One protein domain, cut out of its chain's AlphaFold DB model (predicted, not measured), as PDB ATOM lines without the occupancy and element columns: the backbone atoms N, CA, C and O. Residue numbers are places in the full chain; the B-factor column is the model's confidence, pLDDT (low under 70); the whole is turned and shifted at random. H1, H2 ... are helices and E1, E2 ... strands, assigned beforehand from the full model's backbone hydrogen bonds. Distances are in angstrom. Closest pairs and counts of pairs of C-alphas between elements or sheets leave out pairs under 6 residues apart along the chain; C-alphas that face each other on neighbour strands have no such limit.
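This is residues 16 to 99 of the 113 residues of an uncharacterized protein of Stenotrophomonas maltophilia (UniProt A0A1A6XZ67). A small three-stranded sheet is covered on one face by a long helix, H2, which crosses it slantwise; the short helix H1 packs on H2, and the short H3 lies off the end of edge strand E3. The printed part has 84 residues, with named elements in the order H1, E1, E2, H2, E3, H3; the mixed sheet runs E1, E2, E3. The class is mixed, helices and strands, in two layers, H2 on one face of the sheet. The whole is compact, with a radius of gyration of the C-alphas of 12.4 A and spans of 36 by 26 by 20 A.

E2, residues 45 to 49, is the inner strand. E1, residues 36 to 40, is its antiparallel neighbour in a hairpin; N 38 and O 47 are 2.9 A apart, within hydrogen-bond range. E3, residues 86 to 90, is parallel to E2, with N 88 and O 46 within range at 3.0 A. H2, residues 61 to 78, is on the sheet over E2 and E3, at a height over the sheet of 9.5 A, slantwise to the strands at 50 degrees to E3 on the local plane; its closest C-alphas to E3 are those of Cys 67 and Cys 89, 6.3 A. E2, H2 and E3 form a strand-helix-strand unit, two parallel neighbour strands with a helix between, its crossover right-handed. H1, residues 16 to 23, touches H2 at residues 70 to 74 alone, the closest C-alphas being those of Leu 17 and Phe 70, 6.4 A; they run opposite ways at 37 degrees, only just a steep tilt. H3, residues 96 to 99, is apart from H1 and H2. In H1 and H2 every O i to N i+4 pair is within hydrogen-bond range; H3 is too short for one.

H1 begins at C-alpha 16 (58.680, 19.062, -41.381) and is 11.1 A long. H2 measures 25.2 A, E1 13.3 A, E2 12.9 A, E3 13.5 A and H3 5.6 A, ending at C-alpha 99 (33.521, 11.826, -46.096).

The C-alphas farthest apart, of Asp 57 and Asp 80, are 37.1 A apart. The printed part has no cut; the links H1 to E1 and E2 to H2 are long. No printed residue is under 70 in pLDDT.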
ATOM      1  N   GLU A  16      58.904  18.133 -42.494       96.12
ATOM      2  CA  GLU A  16      58.680  19.062 -41.381       96.12
ATOM      3  C   GLU A  16      57.211  19.090 -40.942       96.12
ATOM      4  O   GLU A  16      56.914  19.067 -39.746       96.12
ATOM      5  N   LEU A  17      56.273  19.042 -41.891       96.62
ATOM      6  CA  LEU A  17      54.852  18.935 -41.570       96.62
ATOM      7  C   LEU A  17      54.523  17.584 -40.935       96.62
ATOM      8  O   LEU A  17      53.765  17.560 -39.969       96.62
ATOM      9  N   GLN A  18      55.106  16.476 -41.410       97.62
ATOM     10  CA  GLN A  18      54.927  15.174 -40.764       97.62
ATOM     11  C   GLN A  18      55.423  15.210 -39.315       97.62
ATOM     12  O   GLN A  18      54.713  14.746 -38.431       97.62
ATOM     13  N   ARG A  19      56.577  15.837 -39.043       96.06
ATOM     14  CA  ARG A  19      57.075  16.000 -37.668       96.06
ATOM     15  C   ARG A  19      56.094  16.788 -36.797       96.06
ATOM     16  O   ARG A  19      55.876  16.415 -35.648       96.06
ATOM     17  N   SER A  20      55.500  17.853 -37.336       94.62
ATOM     18  CA  SER A  20      54.435  18.587 -36.644       94.62
ATOM     19  C   SER A  20      53.222  17.691 -36.388       94.62
ATOM     20  O   SER A  20      52.690  17.699 -35.286       94.62
ATOM     21  N   ALA A  21      52.805  16.899 -37.376       94.88
ATOM     22  CA  ALA A  21      51.652  16.011 -37.271       94.88
ATOM     23  C   ALA A  21      51.852  14.895 -36.237       94.88
ATOM     24  O   ALA A  21      50.914  14.564 -35.520       94.88
ATOM     25  N   ASP A  22      53.073  14.372 -36.111       94.81
ATOM     26  CA  ASP A  22      53.435  13.370 -35.102       94.81
ATOM     27  C   ASP A  22      53.338  13.922 -33.663       94.81
ATOM     28  O   ASP A  22      53.226  13.157 -32.706       94.81
ATOM     29  N   GLN A  23      53.371  15.251 -33.503       93.62
ATOM     30  CA  GLN A  23      53.208  15.951 -32.223       93.62
ATOM     31  C   GLN A  23      51.779  16.466 -31.997       93.62
ATOM     32  O   GLN A  23      51.408  16.796 -30.867       93.62
ATOM     33  N   THR A  24      50.968  16.541 -33.051       91.31
ATOM     34  CA  THR A  24      49.577  16.987 -32.989       91.31
ATOM     35  C   THR A  24      48.684  15.878 -32.431       91.31
ATOM     36  O   THR A  24      48.759  14.718 -32.833       91.31
ATOM     37  N   ALA A  25      47.775  16.235 -31.522       93.62
ATOM     38  CA  ALA A  25      46.773  15.297 -31.032       93.62
ATOM     39  C   ALA A  25      45.808  14.884 -32.158       93.62
ATOM     40  O   ALA A  25      45.264  15.731 -32.872       93.62
ATOM     41  N   LEU A  26      45.562  13.579 -32.279       94.94
ATOM     42  CA  LEU A  26      44.572  13.048 -33.209       94.94
ATOM     43  C   LEU A  26      43.162  13.469 -32.783       94.94
ATOM     44  O   LEU A  26      42.773  13.341 -31.619       94.94
ATOM     45  N   LEU A  27      42.382  13.950 -33.745       95.69
ATOM     46  CA  LEU A  27      40.953  14.169 -33.575       95.69
ATOM     47  C   LEU A  27      40.226  12.816 -33.482       95.69
ATOM     48  O   LEU A  27      40.711  11.819 -34.025       95.69
ATOM     49  N   PRO A  28      39.036  12.760 -32.854       95.50
ATOM     50  CA  PRO A  28      38.210  11.553 -32.859       95.50
ATOM     51  C   PRO A  28      38.015  11.003 -34.278       95.50
ATOM     52  O   PRO A  28      37.750  11.773 -35.203       95.50
ATOM     53  N   GLY A  29      38.189   9.692 -34.448       94.62
ATOM     54  CA  GLY A  29      38.108   8.991 -35.736       94.62
ATOM     55  C   GLY A  29      39.428   8.879 -36.500       94.62
ATOM     56  O   GLY A  29      39.605   7.939 -37.277       94.62
ATOM     57  N   GLN A  30      40.390   9.770 -36.240       96.69
ATOM     58  CA  GLN A  30      41.697   9.712 -36.892       96.69
ATOM     59  C   GLN A  30      42.524   8.554 -36.332       96.69
ATOM     60  O   GLN A  30      42.646   8.378 -35.120       96.69
ATOM     61  N   LYS A  31      43.136   7.775 -37.225       96.12
ATOM     62  CA  LYS A  31      44.054   6.689 -36.846       96.12
ATOM     63  C   LYS A  31      45.506   7.138 -36.889       96.12
ATOM     64  O   LYS A  31      46.304   6.720 -36.058       96.12
ATOM     65  N   LYS A  32      45.845   7.945 -37.894       96.06
ATOM     66  CA  LYS A  32      47.170   8.534 -38.103       96.06
ATOM     67  C   LYS A  32      47.070   9.681 -39.100       96.06
ATOM     68  O   LYS A  32      46.150   9.709 -39.913       96.06
ATOM     69  N   ILE A  33      48.065  10.557 -39.091       96.56
ATOM     70  CA  ILE A  33      48.242  11.591 -40.109       96.56
ATOM     71  C   ILE A  33      49.486  11.226 -40.918       96.56
ATOM     72  O   ILE A  33      50.539  10.940 -40.353       96.56
ATOM     73  N   SER A  34      49.351  11.157 -42.239       96.50
ATOM     74  CA  SER A  34      50.453  10.855 -43.155       96.50
ATOM     75  C   SER A  34      50.508  11.946 -44.210       96.50
ATOM     76  O   SER A  34      49.721  11.929 -45.154       96.50
ATOM     77  N   ILE A  35      51.409  12.907 -44.015       96.38
ATOM     78  CA  ILE A  35      51.476  14.115 -44.827       96.38
ATOM     79  C   ILE A  35      52.255  13.864 -46.110       96.38
ATOM     80  O   ILE A  35      53.396  13.402 -46.106       96.38
ATOM     81  N   SER A  36      51.643  14.246 -47.224       96.94
ATOM     82  CA  SER A  36      52.330  14.461 -48.493       96.94
ATOM     83  C   SER A  36      52.021  15.860 -49.006       96.94
ATOM     84  O   SER A  36      50.957  16.414 -48.724       96.94
ATOM     85  N   THR A  37      52.970  16.458 -49.724       95.88
ATOM     86  CA  THR A  37      52.792  17.802 -50.271       95.88
ATOM     87  C   THR A  37      53.042  17.827 -51.766       95.88
ATOM     88  O   THR A  37      53.812  17.033 -52.306       95.88
ATOM     89  N   THR A  38      52.346  18.717 -52.462       95.44
ATOM     90  CA  THR A  38      52.549  18.952 -53.890       95.44
ATOM     91  C   THR A  38      52.457  20.440 -54.165       95.44
ATOM     92  O   THR A  38      51.470  21.090 -53.820       95.44
ATOM     93  N   LEU A  39      53.490  20.984 -54.795       93.06
ATOM     94  CA  LEU A  39      53.589  22.387 -55.144       93.06
ATOM     95  C   LEU A  39      53.244  22.572 -56.624       93.06
ATOM     96  O   LEU A  39      54.039  22.281 -57.521       93.06
ATOM     97  N   ALA A  40      52.057  23.113 -56.889       91.56
ATOM     98  CA  ALA A  40      51.658  23.529 -58.226       91.56
ATOM     99  C   ALA A  40      52.203  24.934 -58.502       91.56
ATOM    100  O   ALA A  40      51.524  25.940 -58.301       91.56
ATOM    101  N   VAL A  41      53.455  25.003 -58.964       82.25
ATOM    102  CA  VAL A  41      54.189  26.265 -59.187       82.25
ATOM    103  C   VAL A  41      53.434  27.218 -60.124       82.25
ATOM    104  O   VAL A  41      53.349  28.412 -59.846       82.25
ATOM    105  N   ASN A  42      52.823  26.689 -61.190       85.62
ATOM    106  CA  ASN A  42      52.047  27.483 -62.153       85.62
ATOM    107  C   ASN A  42      50.789  28.108 -61.529       85.62
ATOM    108  O   ASN A  42      50.371  29.188 -61.932       85.62
ATOM    109  N   GLU A  43      50.206  27.441 -60.534       87.94
ATOM    110  CA  GLU A  43      49.016  27.897 -59.808       87.94
ATOM    111  C   GLU A  43      49.372  28.655 -58.524       87.94
ATOM    112  O   GLU A  43      48.480  29.170 -57.855       87.94
ATOM    113  N   ARG A  44      50.667  28.706 -58.166       89.56
ATOM    114  CA  ARG A  44      51.179  29.203 -56.877       89.56
ATOM    115  C   ARG A  44      50.415  28.614 -55.688       89.56
ATOM    116  O   ARG A  44      50.153  29.299 -54.700       89.56
ATOM    117  N   ARG A  45      50.068  27.329 -55.793       93.69
ATOM    118  CA  ARG A  45      49.232  26.613 -54.830       93.69
ATOM    119  C   ARG A  45      49.982  25.439 -54.218       93.69
ATOM    120  O   ARG A  45      50.609  24.659 -54.936       93.69
ATOM    121  N   LEU A  46      49.876  25.300 -52.899       94.94
ATOM    122  CA  LEU A  46      50.356  24.135 -52.165       94.94
ATOM    123  C   LEU A  46      49.183  23.216 -51.810       94.94
ATOM    124  O   LEU A  46      48.213  23.630 -51.173       94.94
ATOM    125  N   PHE A  47      49.302  21.954 -52.192       96.06
ATOM    126  CA  PHE A  47      48.410  20.887 -51.767       96.06
ATOM    127  C   PHE A  47      49.061  20.137 -50.609       96.06
ATOM    128  O   PHE A  47      50.219  19.732 -50.714       96.06
ATOM    129  N   ILE A  48      48.323  19.973 -49.514       96.94
ATOM    130  CA  ILE A  48      48.726  19.212 -48.331       96.94
ATOM    131  C   ILE A  48      47.713  18.080 -48.175       96.94
ATOM    132  O   ILE A  48      46.558  18.320 -47.829       96.94
ATOM    133  N   ASP A  49      48.123  16.845 -48.439       97.56
ATOM    134  CA  ASP A  49      47.279  15.679 -48.196       97.56
ATOM    135  C   ASP A  49      47.643  15.052 -46.855       97.56
ATOM    136  O   ASP A  49      48.796  14.689 -46.642       97.56
ATOM    137  N   LEU A  50      46.662  14.914 -45.966       97.00
ATOM    138  CA  LEU A  50      46.830  14.347 -44.624       97.00
ATOM    139  C   LEU A  50      46.723  12.813 -44.605       97.00
ATOM    140  O   LEU A  50      46.936  12.182 -43.566       97.00
ATOM    141  N   GLY A  51      46.384  12.202 -45.742       96.88
ATOM    142  CA  GLY A  51      46.103  10.781 -45.865       96.88
ATOM    143  C   GLY A  51      44.679  10.404 -45.450       96.88
ATOM    144  O   GLY A  51      44.000  11.081 -44.680       96.88
ATOM    145  N   ARG A  52      44.204   9.265 -45.964       96.56
ATOM    146  CA  ARG A  52      42.841   8.763 -45.701       96.56
ATOM    147  C   ARG A  52      42.592   8.427 -44.227       96.56
ATOM    148  O   ARG A  52      41.469   8.537 -43.753       96.56
ATOM    149  N   ASP A  53      43.626   8.013 -43.505       97.06
ATOM    150  CA  ASP A  53      43.523   7.665 -42.083       97.06
ATOM    151  C   ASP A  53      43.435   8.895 -41.158       97.06
ATOM    152  O   ASP A  53      43.170   8.739 -39.963       97.06
ATOM    153  N   ALA A  54      43.617  10.102 -41.710       96.00
ATOM    154  CA  ALA A  54      43.457  11.376 -41.013       96.00
ATOM    155  C   ALA A  54      42.027  11.925 -41.096       96.00
ATOM    156  O   ALA A  54      41.776  13.050 -40.662       96.00
ATOM    157  N   VAL A  55      41.081  11.176 -41.667       96.19
ATOM    158  CA  VAL A  55      39.674  11.586 -41.690       96.19
ATOM    159  C   VAL A  55      39.118  11.509 -40.259       96.19
ATOM    160  O   VAL A  55      39.123  10.426 -39.675       96.19
ATOM    161  N   PRO A  56      38.653  12.625 -39.672       95.19
ATOM    162  CA  PRO A  56      37.982  12.610 -38.374       95.19
ATOM    163  C   PRO A  56      36.568  12.024 -38.487       95.19
ATOM    164  O   PRO A  56      36.002  11.963 -39.574       95.19
ATOM    165  N   ASP A  57      35.949  11.683 -37.357       93.56
ATOM    166  CA  ASP A  57      34.556  11.210 -37.289       93.56
ATOM    167  C   ASP A  57      33.536  12.288 -37.678       93.56
ATOM    168  O   ASP A  57      32.389  11.975 -37.994       93.56
ATOM    169  N   LYS A  58      33.928  13.566 -37.609       89.31
ATOM    170  CA  LYS A  58      33.090  14.713 -37.964       89.31
ATOM    171  C   LYS A  58      33.928  15.796 -38.626       89.31
ATOM    172  O   LYS A  58      34.990  16.151 -38.111       89.31
ATOM    173  N   ALA A  59      33.410  16.369 -39.706       87.56
ATOM    174  CA  ALA A  59      33.890  17.651 -40.208       87.56
ATOM    175  C   ALA A  59      33.508  18.788 -39.245       87.56
ATOM    176  O   ALA A  59      32.448  18.753 -38.614       87.56
ATOM    177  N   GLY A  60      34.368  19.800 -39.136       88.31
ATOM    178  CA  GLY A  60      34.039  21.057 -38.468       88.31
ATOM    179  C   GLY A  60      35.261  21.839 -37.999       88.31
ATOM    180  O   GLY A  60      36.395  21.567 -38.384       88.31
ATOM    181  N   ALA A  61      35.039  22.783 -37.083       91.00
ATOM    182  CA  ALA A  61      36.063  23.731 -36.637       91.00
ATOM    183  C   ALA A  61      37.350  23.081 -36.089       91.00
ATOM    184  O   ALA A  61      38.416  23.690 -36.109       91.00
ATOM    185  N   ALA A  62      37.287  21.859 -35.551       91.19
ATOM    186  CA  ALA A  62      38.484  21.147 -35.103       91.19
ATOM    187  C   ALA A  62      39.349  20.667 -36.282       91.19
ATOM    188  O   ALA A  62      40.557  20.887 -36.269       91.19
ATOM    189  N   SER A  63      38.740  20.075 -37.316       91.62
ATOM    190  CA  SER A  63      39.456  19.625 -38.515       91.62
ATOM    191  C   SER A  63      39.968  20.795 -39.352       91.62
ATOM    192  O   SER A  63      41.081  20.739 -39.866       91.62
ATOM    193  N   GLU A  64      39.197  21.882 -39.428       92.31
ATOM    194  CA  GLU A  64      39.621  23.125 -40.084       92.31
ATOM    195  C   GLU A  64      40.831  23.750 -39.389       92.31
ATOM    196  O   GLU A  64      41.798  24.110 -40.058       92.31
ATOM    197  N   ARG A  65      40.820  23.827 -38.050       93.94
ATOM    198  CA  ARG A  65      41.965  24.333 -37.276       93.94
ATOM    199  C   ARG A  65      43.207  23.473 -37.466       93.94
ATOM    200  O   ARG A  65      44.269  24.022 -37.721       93.94
ATOM    201  N   GLN A  66      43.064  22.149 -37.424       93.31
ATOM    202  CA  GLN A  66      44.187  21.236 -37.638       93.31
ATOM    203  C   GLN A  66      44.803  21.419 -39.036       93.31
ATOM    204  O   GLN A  66      46.019  21.516 -39.174       93.31
ATOM    205  N   CYS A  67      43.977  21.544 -40.078       93.25
ATOM    206  CA  CYS A  67      44.479  21.876 -41.410       93.25
ATOM    207  C   CYS A  67      45.164  23.254 -41.443       93.25
ATOM    208  O   CYS A  67      46.240  23.407 -42.023       93.25
ATOM    209  N   HIS A  68      44.553  24.260 -40.815       94.19
ATOM    210  CA  HIS A  68      45.082  25.619 -40.776       94.19
ATOM    211  C   HIS A  68      46.458  25.700 -40.095       94.19
ATOM    212  O   HIS A  68      47.322  26.445 -40.557       94.19
ATOM    213  N   GLU A  69      46.691  24.911 -39.046       94.62
ATOM    214  CA  GLU A  69      47.998  24.793 -38.391       94.62
ATOM    215  C   GLU A  69      49.064  24.270 -39.365       94.62
ATOM    216  O   GLU A  69      50.119  24.889 -39.515       94.62
ATOM    217  N   PHE A  70      48.774  23.201 -40.116       95.38
ATOM    218  CA  PHE A  70      49.706  22.687 -41.126       95.38
ATOM    219  C   PHE A  70      49.961  23.686 -42.256       95.38
ATOM    220  O   PHE A  70      51.100  23.839 -42.696       95.38
ATOM    221  N   VAL A  71      48.932  24.410 -42.698       94.19
ATOM    222  CA  VAL A  71      49.082  25.486 -43.687       94.19
ATOM    223  C   VAL A  71      49.981  26.599 -43.152       94.19
ATOM    224  O   VAL A  71      50.890  27.037 -43.851       94.19
ATOM    225  N   THR A  72      49.781  27.031 -41.909       93.75
ATOM    226  CA  THR A  72      50.587  28.087 -41.277       93.75
ATOM    227  C   THR A  72      52.053  27.672 -41.148       93.75
ATOM    228  O   THR A  72      52.958  28.452 -41.464       93.75
ATOM    229  N   ASN A  73      52.300  26.419 -40.765       94.44
ATOM    230  CA  ASN A  73      53.647  25.858 -40.710       94.44
ATOM    231  C   ASN A  73      54.280  25.816 -42.107       94.44
ATOM    232  O   ASN A  73      55.416  26.250 -42.281       94.44
ATOM    233  N   ALA A  74      53.532  25.383 -43.125       93.94
ATOM    234  CA  ALA A  74      54.012  25.354 -44.503       93.94
ATOM    235  C   ALA A  74      54.351  26.753 -45.039       93.94
ATOM    236  O   ALA A  74      55.401  26.932 -45.645       93.94
ATOM    237  N   VAL A  75      53.505  27.757 -44.784       92.00
ATOM    238  CA  VAL A  75      53.767  29.161 -45.158       92.00
ATOM    239  C   VAL A  75      55.070  29.649 -44.534       92.00
ATOM    240  O   VAL A  75      55.878  30.278 -45.211       92.00
ATOM    241  N   THR A  76      55.288  29.334 -43.257       92.50
ATOM    242  CA  THR A  76      56.501  29.730 -42.533       92.50
ATOM    243  C   THR A  76      57.745  29.088 -43.146       92.50
ATOM    244  O   THR A  76      58.747  29.768 -43.339       92.50
ATOM    245  N   LEU A  77      57.667  27.804 -43.506       92.25
ATOM    246  CA  LEU A  77      58.760  27.063 -44.143       92.25
ATOM    247  C   LEU A  77      59.059  27.537 -45.569       92.25
ATOM    248  O   LEU A  77      60.202  27.453 -46.002       92.25
ATOM    249  N   LEU A  78      58.048  28.003 -46.306       91.06
ATOM    250  CA  LEU A  78      58.212  28.494 -47.678       91.06
ATOM    251  C   LEU A  78      58.617  29.963 -47.759       91.06
ATOM    252  O   LEU A  78      58.911  30.442 -48.860       91.06
ATOM    253  N   ASN A  79      58.619  30.670 -46.628       89.19
ATOM    254  CA  ASN A  79      59.033  32.060 -46.567       89.19
ATOM    255  C   ASN A  79      60.449  32.206 -47.145       89.19
ATOM    256  O   ASN A  79      61.316  31.374 -46.893       89.19
ATOM    257  N   ASP A  80      60.644  33.215 -47.990       85.69
ATOM    258  CA  ASP A  80      61.872  33.468 -48.753       85.69
ATOM    259  C   ASP A  80      62.320  32.361 -49.743       85.69
ATOM    260  O   ASP A  80      63.313  32.545 -50.446       85.69
ATOM    261  N   ILE A  81      61.575  31.250 -49.880       87.69
ATOM    262  CA  ILE A  81      61.865  30.156 -50.831       87.69
ATOM    263  C   ILE A  81      60.949  30.230 -52.057       87.69
ATOM    264  O   ILE A  81      61.415  30.292 -53.196       87.69
ATOM    265  N   VAL A  82      59.629  30.201 -51.844       85.88
ATOM    266  CA  VAL A  82      58.638  30.221 -52.926       85.88
ATOM    267  C   VAL A  82      57.375  30.957 -52.506       85.88
ATOM    268  O   VAL A  82      56.823  30.759 -51.428       85.88
ATOM    269  N   SER A  83      56.880  31.806 -53.404       86.12
ATOM    270  CA  SER A  83      55.656  32.565 -53.176       86.12
ATOM    271  C   SER A  83      54.426  31.703 -53.483       86.12
ATOM    272  O   SER A  83      54.165  31.373 -54.644       86.12
ATOM    273  N   VAL A  84      53.672  31.346 -52.442       88.31
ATOM    274  CA  VAL A  84      52.408  30.594 -52.520       88.31
ATOM    275  C   VAL A  84      51.262  31.500 -52.075       88.31
ATOM    276  O   VAL A  84      51.366  32.176 -51.056       88.31
ATOM    277  N   ASN A  85      50.169  31.531 -52.838       88.75
ATOM    278  CA  ASN A  85      48.988  32.358 -52.556       88.75
ATOM    279  C   ASN A  85      47.706  31.536 -52.333       88.75
ATOM    280  O   ASN A  85      46.643  32.110 -52.103       88.75
ATOM    281  N   GLY A  86      47.798  30.206 -52.394       90.62
ATOM    282  CA  GLY A  86      46.677  29.308 -52.155       90.62
ATOM    283  C   GLY A  86      47.112  27.997 -51.515       90.62
ATOM    284  O   GLY A  86      48.187  27.472 -51.802       90.62
ATOM    285  N   PHE A  87      46.234  27.446 -50.681       93.31
ATOM    286  CA  PHE A  87      46.449  26.178 -49.993       93.31
ATOM    287  C   PHE A  87      45.223  25.294 -50.139       93.31
ATOM    288  O   PHE A  87      44.094  25.775 -50.274       93.31
ATOM    289  N   THR A  88      45.427  23.985 -50.148       94.44
ATOM    290  CA  THR A  88      44.334  23.016 -50.176       94.44
ATOM    291  C   THR A  88      44.711  21.826 -49.310       94.44
ATOM    292  O   THR A  88      45.731  21.190 -49.563       94.44
ATOM    293  N   CYS A  89      43.888  21.545 -48.298       94.81
ATOM    294  CA  CYS A  89      43.963  20.302 -47.535       94.81
ATOM    295  C   CYS A  89      43.111  19.233 -48.190       94.81
ATOM    296  O   CYS A  89      41.952  19.484 -48.517       94.81
ATOM    297  N   THR A  90      43.644  18.023 -48.272       96.44
ATOM    298  CA  THR A  90      42.873  16.839 -48.646       96.44
ATOM    299  C   THR A  90      43.142  15.677 -47.697       96.44
ATOM    300  O   THR A  90      44.087  15.682 -46.911       96.44
ATOM    301  N   TYR A  91      42.276  14.672 -47.768       96.06
ATOM    302  CA  TYR A  91      42.312  13.453 -46.974       96.06
ATOM    303  C   TYR A  91      42.318  12.247 -47.918       96.06
ATOM    304  O   TYR A  91      41.265  11.753 -48.342       96.06
ATOM    305  N   GLY A  92      43.508  11.793 -48.311       95.00
ATOM    306  CA  GLY A  92      43.663  10.746 -49.321       95.00
ATOM    307  C   GLY A  92      43.181  11.192 -50.705       95.00
ATOM    308  O   GLY A  92      42.504  10.436 -51.400       95.00
ATOM    309  N   GLY A  93      43.465  12.442 -51.074       95.25
ATOM    310  CA  GLY A  93      43.094  13.062 -52.348       95.25
ATOM    311  C   GLY A  93      41.628  13.489 -52.452       95.25
ATOM    312  O   GLY A  93      41.153  13.804 -53.543       95.25
ATOM    313  N   LYS A  94      40.885  13.474 -51.342       95.75
ATOM    314  CA  LYS A  94      39.484  13.903 -51.274       95.75
ATOM    315  C   LYS A  94      39.316  15.053 -50.294       95.75
ATOM    316  O   LYS A  94      39.998  15.107 -49.276       95.75
ATOM    317  N   ASP A  95      38.394  15.951 -50.599       92.06
ATOM    318  CA  ASP A  95      37.960  16.977 -49.659       92.06
ATOM    319  C   ASP A  95      37.234  16.346 -48.450       92.06
ATOM    320  O   ASP A  95      36.694  15.241 -48.556       92.06
ATOM    321  N   ILE A  96      37.212  17.024 -47.300       90.88
ATOM    322  CA  ILE A  96      36.540  16.526 -46.093       90.88
ATOM    323  C   ILE A  96      35.042  16.258 -46.313       90.88
ATOM    324  O   ILE A  96      34.514  15.276 -45.783       90.88
ATOM    325  N   PHE A  97      34.371  17.051 -47.155       90.31
ATOM    326  CA  PHE A  97      32.953  16.904 -47.488       90.31
ATOM    327  C   PHE A  97      32.657  15.649 -48.315       90.31
ATOM    328  O   PHE A  97      31.511  15.220 -48.403       90.31
ATOM    329  N   TYR A  98      33.677  15.003 -48.890       92.69
ATOM    330  CA  TYR A  98      33.510  13.673 -49.481       92.69
ATOM    331  C   TYR A  98      33.173  12.616 -48.416       92.69
ATOM    332  O   TYR A  98      32.417  11.685 -48.687       92.69
ATOM    333  N   TYR A  99      33.737  12.751 -47.213       91.31
ATOM    334  CA  TYR A  99      33.521  11.826 -46.096       91.31
ATOM    335  C   TYR A  99      32.382  12.278 -45.181       91.31
ATOM    336  O   TYR A  99      31.686  11.443 -44.609       91.31
TER     337      TYR A  99